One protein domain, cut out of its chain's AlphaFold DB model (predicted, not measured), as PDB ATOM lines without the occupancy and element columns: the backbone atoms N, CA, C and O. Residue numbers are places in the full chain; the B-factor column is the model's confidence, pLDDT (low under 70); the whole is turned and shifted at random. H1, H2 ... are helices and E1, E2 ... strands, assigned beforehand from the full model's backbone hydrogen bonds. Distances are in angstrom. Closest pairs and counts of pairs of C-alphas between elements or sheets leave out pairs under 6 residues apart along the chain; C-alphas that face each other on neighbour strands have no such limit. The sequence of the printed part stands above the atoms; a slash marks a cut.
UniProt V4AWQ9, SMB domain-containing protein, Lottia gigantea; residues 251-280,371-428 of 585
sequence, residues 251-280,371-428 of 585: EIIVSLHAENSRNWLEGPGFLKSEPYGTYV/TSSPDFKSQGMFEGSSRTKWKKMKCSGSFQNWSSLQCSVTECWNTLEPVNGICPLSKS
ATOM      1  N   GLU A 251     -24.661  25.305 -18.811       83.56
ATOM      2  CA  GLU A 251     -25.801  24.731 -18.105       83.56
ATOM      3  C   GLU A 251     -27.041  25.597 -18.347       83.56
ATOM      4  O   GLU A 251     -27.023  26.801 -18.077       83.56
ATOM      5  N   ILE A 252     -28.145  25.004 -18.810       77.50
ATOM      6  CA  ILE A 252     -29.396  25.759 -18.941       77.50
ATOM      7  C   ILE A 252     -30.088  25.767 -17.583       77.50
ATOM      8  O   ILE A 252     -30.650  24.753 -17.166       77.50
ATOM      9  N   ILE A 253     -30.061  26.906 -16.893       74.06
ATOM     10  CA  ILE A 253     -30.858  27.133 -15.689       74.06
ATOM     11  C   ILE A 253     -32.241  27.609 -16.118       74.06
ATOM     12  O   ILE A 253     -32.432  28.779 -16.447       74.06
ATOM     13  N   VAL A 254     -33.231  26.716 -16.084       71.12
ATOM     14  CA  VAL A 254     -34.630  27.118 -16.287       71.12
ATOM     15  C   VAL A 254     -35.245  27.476 -14.935       71.12
ATOM     16  O   VAL A 254     -35.368  26.632 -14.045       71.12
ATOM     17  N   SER A 255     -35.630  28.740 -14.770       69.56
ATOM     18  CA  SER A 255     -36.371  29.213 -13.598       69.56
ATOM     19  C   SER A 255     -37.868  29.131 -13.875       69.56
ATOM     20  O   SER A 255     -38.388  29.802 -14.768       69.56
ATOM     21  N   LEU A 256     -38.550  28.284 -13.105       67.38
ATOM     22  CA  LEU A 256     -39.982  28.025 -13.227       67.38
ATOM     23  C   LEU A 256     -40.792  28.822 -12.209       67.38
ATOM     24  O   LEU A 256     -40.542  28.723 -11.005       67.38
ATOM     25  N   HIS A 257     -41.809  29.535 -12.694       66.56
ATOM     26  CA  HIS A 257     -42.757  30.276 -11.869       66.56
ATOM     27  C   HIS A 257     -44.158  29.663 -11.978       66.56
ATOM     28  O   HIS A 257     -44.697  29.488 -13.067       66.56
ATOM     29  N   ALA A 258     -44.750  29.333 -10.829       62.31
ATOM     30  CA  ALA A 258     -46.108  28.812 -10.716       62.31
ATOM     31  C   ALA A 258     -46.887  29.642  -9.689       62.31
ATOM     32  O   ALA A 258     -46.405  29.855  -8.575       62.31
ATOM     33  N   GLU A 259     -48.091  30.090 -10.048       61.12
ATOM     34  CA  GLU A 259     -48.942  30.905  -9.168       61.12
ATOM     35  C   GLU A 259     -49.395  30.127  -7.922       61.12
ATOM     36  O   GLU A 259     -49.429  30.659  -6.813       61.12
ATOM     37  N   ASN A 260     -49.710  28.837  -8.091       65.50
ATOM     38  CA  ASN A 260     -50.177  27.967  -7.018       65.50
ATOM     39  C   ASN A 260     -49.074  27.001  -6.562       65.50
ATOM     40  O   ASN A 260     -48.808  25.972  -7.188       65.50
ATOM     41  N   SER A 261     -48.477  27.306  -5.411       61.69
ATOM     42  CA  SER A 261     -47.387  26.525  -4.818       61.69
ATOM     43  C   SER A 261     -47.757  25.080  -4.458       61.69
ATOM     44  O   SER A 261     -46.857  24.251  -4.337       61.69
ATOM     45  N   ARG A 262     -49.048  24.732  -4.311       65.19
ATOM     46  CA  ARG A 262     -49.462  23.382  -3.876       65.19
ATOM     47  C   ARG A 262     -49.095  22.299  -4.891       65.19
ATOM     48  O   ARG A 262     -48.466  21.318  -4.507       65.19
ATOM     49  N   ASN A 263     -49.413  22.501  -6.172       62.25
ATOM     50  CA  ASN A 263     -49.163  21.520  -7.243       62.25
ATOM     51  C   ASN A 263     -47.661  21.202  -7.393       62.25
ATOM     52  O   ASN A 263     -47.265  20.082  -7.705       62.25
ATOM     53  N   TRP A 264     -46.823  22.200  -7.125       64.44
ATOM     54  CA  TRP A 264     -45.365  22.162  -7.245       64.44
ATOM     55  C   TRP A 264     -44.688  21.298  -6.162       64.44
ATOM     56  O   TRP A 264     -43.632  20.701  -6.384       64.44
ATOM     57  N   LEU A 265     -45.336  21.156  -5.000       63.91
ATOM     58  CA  LEU A 265     -44.892  20.282  -3.911       63.91
ATOM     59  C   LEU A 265     -45.135  18.790  -4.193       63.91
ATOM     60  O   LEU A 265     -44.732  17.960  -3.381       63.91
ATOM     61  N   GLU A 266     -45.842  18.424  -5.262       64.38
ATOM     62  CA  GLU A 266     -46.366  17.061  -5.476       64.38
ATOM     63  C   GLU A 266     -45.615  16.294  -6.586       64.38
ATOM     64  O   GLU A 266     -45.913  15.132  -6.842       64.38
ATOM     65  N   GLY A 267     -44.605  16.908  -7.217       66.00
ATOM     66  CA  GLY A 267     -43.814  16.304  -8.299       66.00
ATOM     67  C   GLY A 267     -44.284  16.748  -9.695       66.00
ATOM     68  O   GLY A 267     -44.720  17.891  -9.833       66.00
ATOM     69  N   PRO A 268     -44.226  15.885 -10.734       69.19
ATOM     70  CA  PRO A 268     -44.432  16.268 -12.142       69.19
ATOM     71  C   PRO A 268     -45.772  16.943 -12.485       69.19
ATOM     72  O   PRO A 268     -45.922  17.486 -13.575       69.19
ATOM     73  N   GLY A 269     -46.758  16.927 -11.581       68.19
ATOM     74  CA  GLY A 269     -48.074  17.535 -11.792       68.19
ATOM     75  C   GLY A 269     -48.046  19.030 -12.133       68.19
ATOM     76  O   GLY A 269     -48.947  19.491 -12.830       68.19
ATOM     77  N   PHE A 270     -47.010  19.777 -11.723       68.62
ATOM     78  CA  PHE A 270     -46.882  21.197 -12.080       68.62
ATOM     79  C   PHE A 270     -46.703  21.436 -13.587       68.62
ATOM     80  O   PHE A 270     -47.025  22.523 -14.048       68.62
ATOM     81  N   LEU A 271     -46.238  20.447 -14.361       69.44
ATOM     82  CA  LEU A 271     -46.053  20.563 -15.817       69.44
ATOM     83  C   LEU A 271     -47.383  20.591 -16.587       69.44
ATOM     84  O   LEU A 271     -47.404  20.914 -17.769       69.44
ATOM     85  N   LYS A 272     -48.496  20.233 -15.928       71.00
ATOM     86  CA  LYS A 272     -49.851  20.282 -16.505       71.00
ATOM     87  C   LYS A 272     -50.509  21.657 -16.391       71.00
ATOM     88  O   LYS A 272     -51.500  21.908 -17.066       71.00
ATOM     89  N   SER A 273     -49.993  22.515 -15.516       66.31
ATOM     90  CA  SER A 273     -50.301  23.944 -15.496       66.31
ATOM     91  C   SER A 273     -49.212  24.662 -16.274       66.31
ATOM     92  O   SER A 273     -48.043  24.517 -15.922       66.31
ATOM     93  N   GLU A 274     -49.573  25.432 -17.299       62.50
ATOM     94  CA  GLU A 274     -48.593  26.257 -18.005       62.50
ATOM     95  C   GLU A 274     -47.920  27.217 -17.001       62.50
ATOM     96  O   GLU A 274     -48.616  27.945 -16.288       62.50
ATOM     97  N   PRO A 275     -46.582  27.186 -16.860       63.53
ATOM     98  CA  PRO A 275     -45.876  28.073 -15.942       63.53
ATOM     99  C   PRO A 275     -46.031  29.535 -16.377       63.53
ATOM    100  O   PRO A 275     -45.784  29.876 -17.534       63.53
ATOM    101  N   TYR A 276     -46.372  30.417 -15.433       55.50
ATOM    102  CA  TYR A 276     -46.623  31.851 -15.657       55.50
ATOM    103  C   TYR A 276     -45.305  32.644 -15.799       55.50
ATOM    104  O   TYR A 276     -45.058  33.640 -15.121       55.50
ATOM    105  N   GLY A 277     -44.392  32.132 -16.624       57.06
ATOM    106  CA  GLY A 277     -43.017  32.605 -16.754       57.06
ATOM    107  C   GLY A 277     -42.014  31.456 -16.701       57.06
ATOM    108  O   GLY A 277     -41.806  30.826 -15.659       57.06
ATOM    109  N   THR A 278     -41.355  31.222 -17.834       60.84
ATOM    110  CA  THR A 278     -40.213  30.311 -17.974       60.84
ATOM    111  C   THR A 278     -38.994  31.129 -18.359       60.84
ATOM    112  O   THR A 278     -38.842  31.507 -19.521       60.84
ATOM    113  N   TYR A 279     -38.126  31.421 -17.394       70.62
ATOM    114  CA  TYR A 279     -36.896  32.154 -17.681       70.62
ATOM    115  C   TYR A 279     -35.770  31.160 -17.923       70.62
ATOM    116  O   TYR A 279     -35.321  30.478 -17.001       70.62
ATOM    117  N   VAL A 280     -35.349  31.064 -19.181       68.88
ATOM    118  CA  VAL A 280     -34.145  30.345 -19.598       68.88
ATOM    119  C   VAL A 280     -32.949  31.244 -19.283       68.88
ATOM    120  O   VAL A 280     -32.916  32.389 -19.725       68.88
ATOM    121  N   THR A 371     -28.802  19.577 -18.419       59.25
ATOM    122  CA  THR A 371     -27.620  19.066 -19.119       59.25
ATOM    123  C   THR A 371     -28.062  18.525 -20.476       59.25
ATOM    124  O   THR A 371     -28.850  17.575 -20.539       59.25
ATOM    125  N   SER A 372     -27.600  19.122 -21.574       55.69
ATOM    126  CA  SER A 372     -27.786  18.545 -22.907       55.69
ATOM    127  C   SER A 372     -26.953  17.265 -23.048       55.69
ATOM    128  O   SER A 372     -25.788  17.218 -22.667       55.69
ATOM    129  N   SER A 373     -27.562  16.213 -23.600       57.41
ATOM    130  CA  SER A 373     -26.804  15.095 -24.171       57.41
ATOM    131  C   SER A 373     -26.293  15.519 -25.555       57.41
ATOM    132  O   SER A 373     -27.058  16.194 -26.255       57.41
ATOM    133  N   PRO A 374     -25.087  15.101 -25.993       52.56
ATOM    134  CA  PRO A 374     -24.589  15.363 -27.350       52.56
ATOM    135  C   PRO A 374     -25.573  14.969 -28.465       52.56
ATOM    136  O   PRO A 374     -25.659  15.647 -29.482       52.56
ATOM    137  N   ASP A 375     -26.392  13.935 -28.243       54.50
ATOM    138  CA  ASP A 375     -27.403  13.439 -29.193       54.50
ATOM    139  C   ASP A 375     -28.625  14.368 -29.386       54.50
ATOM    140  O   ASP A 375     -29.628  13.950 -29.971       54.50
ATOM    141  N   PHE A 376     -28.645  15.563 -28.781       51.12
ATOM    142  CA  PHE A 376     -29.802  16.476 -28.663       51.12
ATOM    143  C   PHE A 376     -31.061  15.888 -27.982       51.12
ATOM    144  O   PHE A 376     -32.008  16.624 -27.680       51.12
ATOM    145  N   LYS A 377     -31.055  14.589 -27.638       54.34
ATOM    146  CA  LYS A 377     -32.002  13.907 -26.740       54.34
ATOM    147  C   LYS A 377     -31.839  14.453 -25.325       54.34
ATOM    148  O   LYS A 377     -31.163  13.892 -24.465       54.34
ATOM    149  N   SER A 378     -32.453  15.605 -25.136       58.75
ATOM    150  CA  SER A 378     -32.362  16.480 -23.982       58.75
ATOM    151  C   SER A 378     -32.923  15.774 -22.738       58.75
ATOM    152  O   SER A 378     -34.105  15.428 -22.679       58.75
ATOM    153  N   GLN A 379     -32.048  15.526 -21.753       66.06
ATOM    154  CA  GLN A 379     -32.382  14.878 -20.482       66.06
ATOM    155  C   GLN A 379     -32.025  15.799 -19.307       66.06
ATOM    156  O   GLN A 379     -30.889  15.816 -18.840       66.06
ATOM    157  N   GLY A 380     -33.000  16.577 -18.836       70.06
ATOM    158  CA  GLY A 380     -32.820  17.520 -17.732       70.06
ATOM    159  C   GLY A 380     -32.815  16.852 -16.354       70.06
ATOM    160  O   GLY A 380     -33.555  15.891 -16.115       70.06
ATOM    161  N   MET A 381     -32.027  17.405 -15.429       75.25
ATOM    162  CA  MET A 381     -31.992  17.023 -14.015       75.25
ATOM    163  C   MET A 381     -32.486  18.193 -13.161       75.25
ATOM    164  O   MET A 381     -31.783  19.163 -12.889       75.25
ATOM    165  N   PHE A 382     -33.737  18.102 -12.730       71.44
ATOM    166  CA  PHE A 382     -34.346  19.071 -11.835       71.44
ATOM    167  C   PHE A 382     -33.867  18.743 -10.419       71.44
ATOM    168  O   PHE A 382     -34.167  17.658  -9.917       71.44
ATOM    169  N   GLU A 383     -33.167  19.667  -9.763       74.44
ATOM    170  CA  GLU A 383     -32.866  19.560  -8.333       74.44
ATOM    171  C   GLU A 383     -33.856  20.423  -7.540       74.44
ATOM    172  O   GLU A 383     -34.060  21.607  -7.819       74.44
ATOM    173  N   GLY A 384     -34.545  19.793  -6.594       66.06
ATOM    174  CA  GLY A 384     -35.617  20.408  -5.822       66.06
ATOM    175  C   GLY A 384     -35.070  21.103  -4.585       66.06
ATOM    176  O   GLY A 384     -34.285  20.518  -3.837       66.06
ATOM    177  N   SER A 385     -35.504  22.340  -4.334       71.00
ATOM    178  CA  SER A 385     -35.176  23.045  -3.084       71.00
ATOM    179  C   SER A 385     -35.581  22.228  -1.843       71.00
ATOM    180  O   SER A 385     -36.495  21.412  -1.900       71.00
ATOM    181  N   SER A 386     -35.012  22.506  -0.668       70.69
ATOM    182  CA  SER A 386     -35.401  21.841   0.595       70.69
ATOM    183  C   SER A 386     -36.863  22.067   1.035       70.69
ATOM    184  O   SER A 386     -37.279  21.570   2.080       70.69
ATOM    185  N   ARG A 387     -37.654  22.820   0.255       70.00
ATOM    186  CA  ARG A 387     -39.098  23.026   0.435       70.00
ATOM    187  C   ARG A 387     -39.964  22.087  -0.416       70.00
ATOM    188  O   ARG A 387     -41.157  21.995  -0.142       70.00
ATOM    189  N   THR A 388     -39.425  21.416  -1.439       75.50
ATOM    190  CA  THR A 388     -40.164  20.409  -2.228       75.50
ATOM    191  C   THR A 388     -40.180  19.055  -1.514       75.50
ATOM    192  O   THR A 388     -39.395  18.811  -0.603       75.50
ATOM    193  N   LYS A 389     -41.071  18.136  -1.914       80.38
ATOM    194  CA  LYS A 389     -41.042  16.737  -1.427       80.38
ATOM    195  C   LYS A 389     -39.992  15.891  -2.166       80.38
ATOM    196  O   LYS A 389     -39.443  14.943  -1.614       80.38
ATOM    197  N   TRP A 390     -39.698  16.261  -3.411       84.31
ATOM    198  CA  TRP A 390     -38.699  15.645  -4.282       84.31
ATOM    199  C   TRP A 390     -37.367  16.401  -4.219       84.31
ATOM    200  O   TRP A 390     -37.366  17.630  -4.147       84.31
ATOM    201  N   LYS A 391     -36.251  15.665  -4.241       84.88
ATOM    202  CA  LYS A 391     -34.875  16.185  -4.235       84.88
ATOM    203  C   LYS A 391     -34.264  16.171  -5.636       84.88
ATOM    204  O   LYS A 391     -33.630  17.150  -6.014       84.88
ATOM    205  N   LYS A 392     -34.497  15.113  -6.423       86.38
ATOM    206  CA  LYS A 392     -34.114  15.046  -7.843       86.38
ATOM    207  C   LYS A 392     -35.244  14.491  -8.692       86.38
ATOM    208  O   LYS A 392     -35.935  13.557  -8.288       86.38
ATOM    209  N   MET A 393     -35.419  15.058  -9.877       86.44
ATOM    210  CA  MET A 393     -36.386  14.609 -10.872       86.44
ATOM    211  C   MET A 393     -35.734  14.645 -12.253       86.44
ATOM    212  O   MET A 393     -35.183  15.662 -12.668       86.44
ATOM    213  N   LYS A 394     -35.786  13.516 -12.960       87.69
ATOM    214  CA  LYS A 394     -35.245  13.373 -14.310       87.69
ATOM    215  C   LYS A 394     -36.352  13.604 -15.329       87.69
ATOM    216  O   LYS A 394     -37.438  13.036 -15.202       87.69
ATOM    217  N   CYS A 395     -36.057  14.400 -16.348       84.62
ATOM    218  CA  CYS A 395     -36.978  14.721 -17.430       84.62
ATOM    219  C   CYS A 395     -36.374  14.387 -18.790       84.62
ATOM    220  O   CYS A 395     -35.165  14.498 -18.969       84.62
ATOM    221  N   SER A 396     -37.216  14.026 -19.752       85.50
ATOM    222  CA  SER A 396     -36.853  13.819 -21.155       85.50
ATOM    223  C   SER A 396     -37.883  14.478 -22.065       85.50
ATOM    224  O   SER A 396     -39.083  14.279 -21.870       85.50
ATOM    225  N   GLY A 397     -37.415  15.246 -23.047       81.94
ATOM    226  CA  GLY A 397     -38.245  16.063 -23.936       81.94
ATOM    227  C   GLY A 397     -37.613  17.436 -24.167       81.94
ATOM    228  O   GLY A 397     -36.623  17.777 -23.519       81.94
ATOM    229  N   SER A 398     -38.175  18.233 -25.076       78.44
ATOM    230  CA  SER A 398     -37.636  19.565 -25.369       78.44
ATOM    231  C   SER A 398     -38.068  20.578 -24.311       78.44
ATOM    232  O   SER A 398     -39.261  20.770 -24.084       78.44
ATOM    233  N   PHE A 399     -37.109  21.304 -23.731       73.56
ATOM    234  CA  PHE A 399     -37.387  22.424 -22.822       73.56
ATOM    235  C   PHE A 399     -38.114  23.597 -23.511       73.56
ATOM    236  O   PHE A 399     -38.716  24.423 -22.832       73.56
ATOM    237  N   GLN A 400     -38.088  23.663 -24.848       73.75
ATOM    238  CA  GLN A 400     -38.851  24.638 -25.636       73.75
ATOM    239  C   GLN A 400     -40.316  24.219 -25.837       73.75
ATOM    240  O   GLN A 400     -41.163  25.067 -26.103       73.75
ATOM    241  N   ASN A 401     -40.636  22.925 -25.710       79.75
ATOM    242  CA  ASN A 401     -41.996  22.407 -25.836       79.75
ATOM    243  C   ASN A 401     -42.393  21.655 -24.561       79.75
ATOM    244  O   ASN A 401     -42.235  20.435 -24.464       79.75
ATOM    245  N   TRP A 402     -42.967  22.391 -23.610       74.00
ATOM    246  CA  TRP A 402     -43.399  21.886 -22.305       74.00
ATOM    247  C   TRP A 402     -44.334  20.672 -22.388       74.00
ATOM    248  O   TRP A 402     -44.214  19.767 -21.567       74.00
ATOM    249  N   SER A 403     -45.181  20.579 -23.422       79.38
ATOM    250  CA  SER A 403     -46.056  19.412 -23.636       79.38
ATOM    251  C   SER A 403     -45.297  18.111 -23.954       79.38
ATOM    252  O   SER A 403     -45.836  17.022 -23.763       79.38
ATOM    253  N   SER A 404     -44.036  18.209 -24.395       83.12
ATOM    254  CA  SER A 404     -43.160  17.063 -24.673       83.12
ATOM    255  C   SER A 404     -42.361  16.569 -23.458       83.12
ATOM    256  O   SER A 404     -41.721  15.521 -23.545       83.12
ATOM    257  N   LEU A 405     -42.377  17.297 -22.334       82.12
ATOM    258  CA  LEU A 405     -41.574  16.977 -21.151       82.12
ATOM    259  C   LEU A 405     -42.187  15.843 -20.325       82.12
ATOM    260  O   LEU A 405     -43.104  16.038 -19.526       82.12
ATOM    261  N   GLN A 406     -41.613  14.651 -20.461       87.12
ATOM    262  CA  GLN A 406     -41.911  13.510 -19.599       87.12
ATOM    263  C   GLN A 406     -40.949  13.517 -18.409       87.12
ATOM    264  O   GLN A 406     -39.739  13.389 -18.591       87.12
ATOM    265  N   CYS A 407     -41.474  13.675 -17.193       86.81
ATOM    266  CA  CYS A 407     -40.682  13.823 -15.971       86.81
ATOM    267  C   CYS A 407     -41.025  12.766 -14.919       86.81
ATOM    268  O   CYS A 407     -42.193  12.446 -14.700       86.81
ATOM    269  N   SER A 408     -40.000  12.270 -14.225       89.31
ATOM    270  CA  SER A 408     -40.106  11.266 -13.163       89.31
ATOM    271  C   SER A 408     -39.170  11.609 -12.006       89.31
ATOM    272  O   SER A 408     -37.996  11.923 -12.207       89.31
ATOM    273  N   VAL A 409     -39.685  11.599 -10.776       87.94
ATOM    274  CA  VAL A 409     -38.862  11.807  -9.580       87.94
ATOM    275  C   VAL A 409     -37.915  10.623  -9.404       87.94
ATOM    276  O   VAL A 409     -38.353   9.474  -9.430       87.94
ATOM    277  N   THR A 410     -36.631  10.916  -9.206       89.94
ATOM    278  CA  THR A 410     -35.553   9.934  -9.013       89.94
ATOM    279  C   THR A 410     -35.027   9.904  -7.579       89.94
ATOM    280  O   THR A 410     -34.532   8.871  -7.143       89.94
ATOM    281  N   GLU A 411     -35.167  10.994  -6.821       89.88
ATOM    282  CA  GLU A 411     -34.770  11.070  -5.411       89.88
ATOM    283  C   GLU A 411     -35.772  11.930  -4.625       89.88
ATOM    284  O   GLU A 411     -36.145  13.017  -5.075       89.88
ATOM    285  N   CYS A 412     -36.186  11.487  -3.436       87.06
ATOM    286  CA  CYS A 412     -37.050  12.253  -2.530       87.06
ATOM    287  C   CYS A 412     -36.281  12.800  -1.329       87.06
ATOM    288  O   CYS A 412     -35.302  12.211  -0.868       87.06
ATOM    289  N   TRP A 413     -36.764  13.908  -0.768       80.50
ATOM    290  CA  TRP A 413     -36.332  14.319   0.563       80.50
ATOM    291  C   TRP A 413     -36.854  13.308   1.600       80.50
ATOM    292  O   TRP A 413     -37.955  12.773   1.465       80.50
ATOM    293  N   ASN A 414     -36.063  13.045   2.644       76.06
ATOM    294  CA  ASN A 414     -36.364  12.094   3.727       76.06
ATOM    295  C   ASN A 414     -36.424  10.602   3.321       76.06
ATOM    296  O   ASN A 414     -37.233   9.840   3.848       76.06
ATOM    297  N   THR A 415     -35.508  10.150   2.454       61.75
ATOM    298  CA  THR A 415     -35.122   8.727   2.237       61.75
ATOM    299  C   THR A 415     -36.175   7.745   1.702       61.75
ATOM    300  O   THR A 415     -35.856   6.577   1.506       61.75
ATOM    301  N   LEU A 416     -37.406   8.176   1.424       68.50
ATOM    302  CA  LEU A 416     -38.401   7.324   0.766       68.50
ATOM    303  C   LEU A 416     -38.082   7.189  -0.730       68.50
ATOM    304  O   LEU A 416     -37.870   8.190  -1.410       68.50
ATOM    305  N   GLU A 417     -38.080   5.966  -1.255       82.06
ATOM    306  CA  GLU A 417     -37.954   5.736  -2.698       82.06
ATOM    307  C   GLU A 417     -39.182   6.303  -3.448       82.06
ATOM    308  O   GLU A 417     -40.311   6.208  -2.949       82.06
ATOM    309  N   PRO A 418     -39.001   6.909  -4.638       83.38
ATOM    310  CA  PRO A 418     -40.113   7.430  -5.425       83.38
ATOM    311  C   PRO A 418     -40.964   6.287  -5.990       83.38
ATOM    312  O   PRO A 418     -40.472   5.399  -6.684       83.38
ATOM    313  N   VAL A 419     -42.275   6.337  -5.753       79.81
ATOM    314  CA  VAL A 419     -43.225   5.331  -6.248       79.81
ATOM    315  C   VAL A 419     -43.877   5.871  -7.517       79.81
ATOM    316  O   VAL A 419     -44.471   6.946  -7.503       79.81
ATOM    317  N   ASN A 420     -43.754   5.138  -8.627       84.56
ATOM    318  CA  ASN A 420     -44.238   5.547  -9.954       84.56
ATOM    319  C   ASN A 420     -43.741   6.947 -10.388       84.56
ATOM    320  O   ASN A 420     -44.473   7.703 -11.024       84.56
ATOM    321  N   GLY A 421     -42.505   7.312 -10.020       81.00
ATOM    322  CA  GLY A 421     -41.916   8.615 -10.351       81.00
ATOM    323  C   GLY A 421     -42.495   9.798  -9.565       81.00
ATOM    324  O   GLY A 421     -42.356  10.939 -10.006       81.00
ATOM    325  N   ILE A 422     -43.139   9.552  -8.419       81.75
ATOM    326  CA  ILE A 422     -43.707  10.567  -7.518       81.75
ATOM    327  C   ILE A 422     -43.215  10.291  -6.089       81.75
ATOM    328  O   ILE A 422     -43.124   9.136  -5.670       81.75
ATOM    329  N   CYS A 423     -42.920  11.334  -5.305       81.19
ATOM    330  CA  CYS A 423     -42.656  11.137  -3.877       81.19
ATOM    331  C   CYS A 423     -43.954  10.814  -3.134       81.19
ATOM    332  O   CYS A 423     -44.887  11.622  -3.190       81.19
ATOM    333  N   PRO A 424     -44.029   9.693  -2.396       75.56
ATOM    334  CA  PRO A 424     -45.189   9.416  -1.565       75.56
ATOM    335  C   PRO A 424     -45.381  10.544  -0.545       75.56
ATOM    336  O   PRO A 424     -44.442  10.962   0.134       75.56
ATOM    337  N   LEU A 425     -46.619  11.028  -0.414       65.44
ATOM    338  CA  LEU A 425     -46.985  11.903   0.696       65.44
ATOM    339  C   LEU A 425     -46.671  11.172   2.000       65.44
ATOM    340  O   LEU A 425     -47.165  10.063   2.214       65.44
ATOM    341  N   SER A 426     -45.890  11.802   2.880       54.31
ATOM    342  CA  SER A 426     -45.561  11.276   4.203       54.31
ATOM    343  C   SER A 426     -46.790  11.326   5.117       54.31
ATOM    344  O   SER A 426     -46.873  12.141   6.036       54.31
ATOM    345  N   LYS A 427     -47.772  10.458   4.848       48.38
ATOM    346  CA  LYS A 427     -48.832  10.129   5.799       48.38
ATOM    347  C   LYS A 427     -48.149   9.533   7.024       48.38
ATOM    348  O   LYS A 427     -47.529   8.478   6.922       48.38
ATOM    349  N   SER A 428     -48.231  10.247   8.143       42.22
ATOM    350  CA  SER A 428     -47.597   9.886   9.407       42.22
ATOM    351  C   SER A 428     -47.874   8.423   9.750       42.22
ATOM    352  O   SER A 428     -49.032   8.026   9.891       42.22
TER     353      SER A 428
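Overview. This is residues 251 to 280 and 371 to 428 of the 585 residues of the protein "SMB domain-containing protein" of Lottia gigantea (UniProt V4AWQ9). A three-stranded antiparallel sheet, E3 to E5, forms a narrow slab, with a smaller, loosely built part, residues 251 to 280, to one side of it. That part holds a short two-strand ladder, E1 and E2, and two very short helices, of which H2 comes nearest to the slab; after E5 an unnamed tail, residues 413 to 428, folds back near that strand before its last residues lead away. The printed part has 88 residues, with named elements in the order E1, H1, H2, E2, E3, E4, E5; the larger sheet runs E3 - E4 - E5. The class is mixed, helices and strands, with 37 of the 88 residues in named elements. The whole is compact, with a radius of gyration of the C-alphas of 13.0 A and spans of 42 by 28 by 20 A.

Arrangement. E4, residues 390 to 396, is the inner strand of the larger sheet, between the edge strands E3, residues 379 to 383, and E5, residues 406 to 412. The three form a meander, each strand the antiparallel neighbour of the one before, and E3 and E4, like E4 and E5, are a hairpin. The directions of E3 and E4 differ by 166 degrees, and N 382 and O 393 are within hydrogen-bond range at 2.8 A. Those of E4 and E5 differ by 155 degrees, with N 394 and O 408 at 2.8 A and N 406 and O 396 at 2.9 A. H2, residues 268 to 272, is on this sheet but only grazes it, with its residues 268 to 271; its closest C-alpha pair with E5 is Pro 268 and Cys 407, 5.9 A. H1, residues 261 to 264, is not on the sheet. H1 and H2 only just touch, and only at the corner by their link, with 3 pairs of C-alphas within 8 A; the closest are those of Trp 264 and Phe 270, 5.2 A. E1, residues 251 to 256, and E2, residues 278 to 280, are antiparallel neighbours at 163 degrees, with N 255 and O 279 at 2.8 A. Both are apart from E3, E4 and E5. In H2, 0 of 1 O i to N i+4 pairs and 2 of 2 O i to N i+3 pairs are within hydrogen-bond range; H1 is too short for an O i to N i+4 pair.

Along the chain. E4 measures 17.1 A from its first to its last C-alpha, E5 17.8 A, E1 15.4 A and E3 13.0 A. C-alpha 251, where E1 begins, is at (-25.801, 24.731, -18.105). E4 begins with C-alpha 390 at (-38.699, 15.645, -4.282), and E5 ends with C-alpha 412 at (-37.050, 12.253, -2.530).

Size, cuts and confidence. The two C-alphas farthest apart, those of Pro 374 and Ser 428, are 43.7 A apart. Residues 281 to 370 are not printed, and C-alphas 280 and 371 are 13.0 A apart across the cut. Of the links that are printed whole, none is long. Mean pLDDT of the printed part is 71.6; 40 residues are under 70, among them 255 to 271, 371 to 379 and 425 to 428.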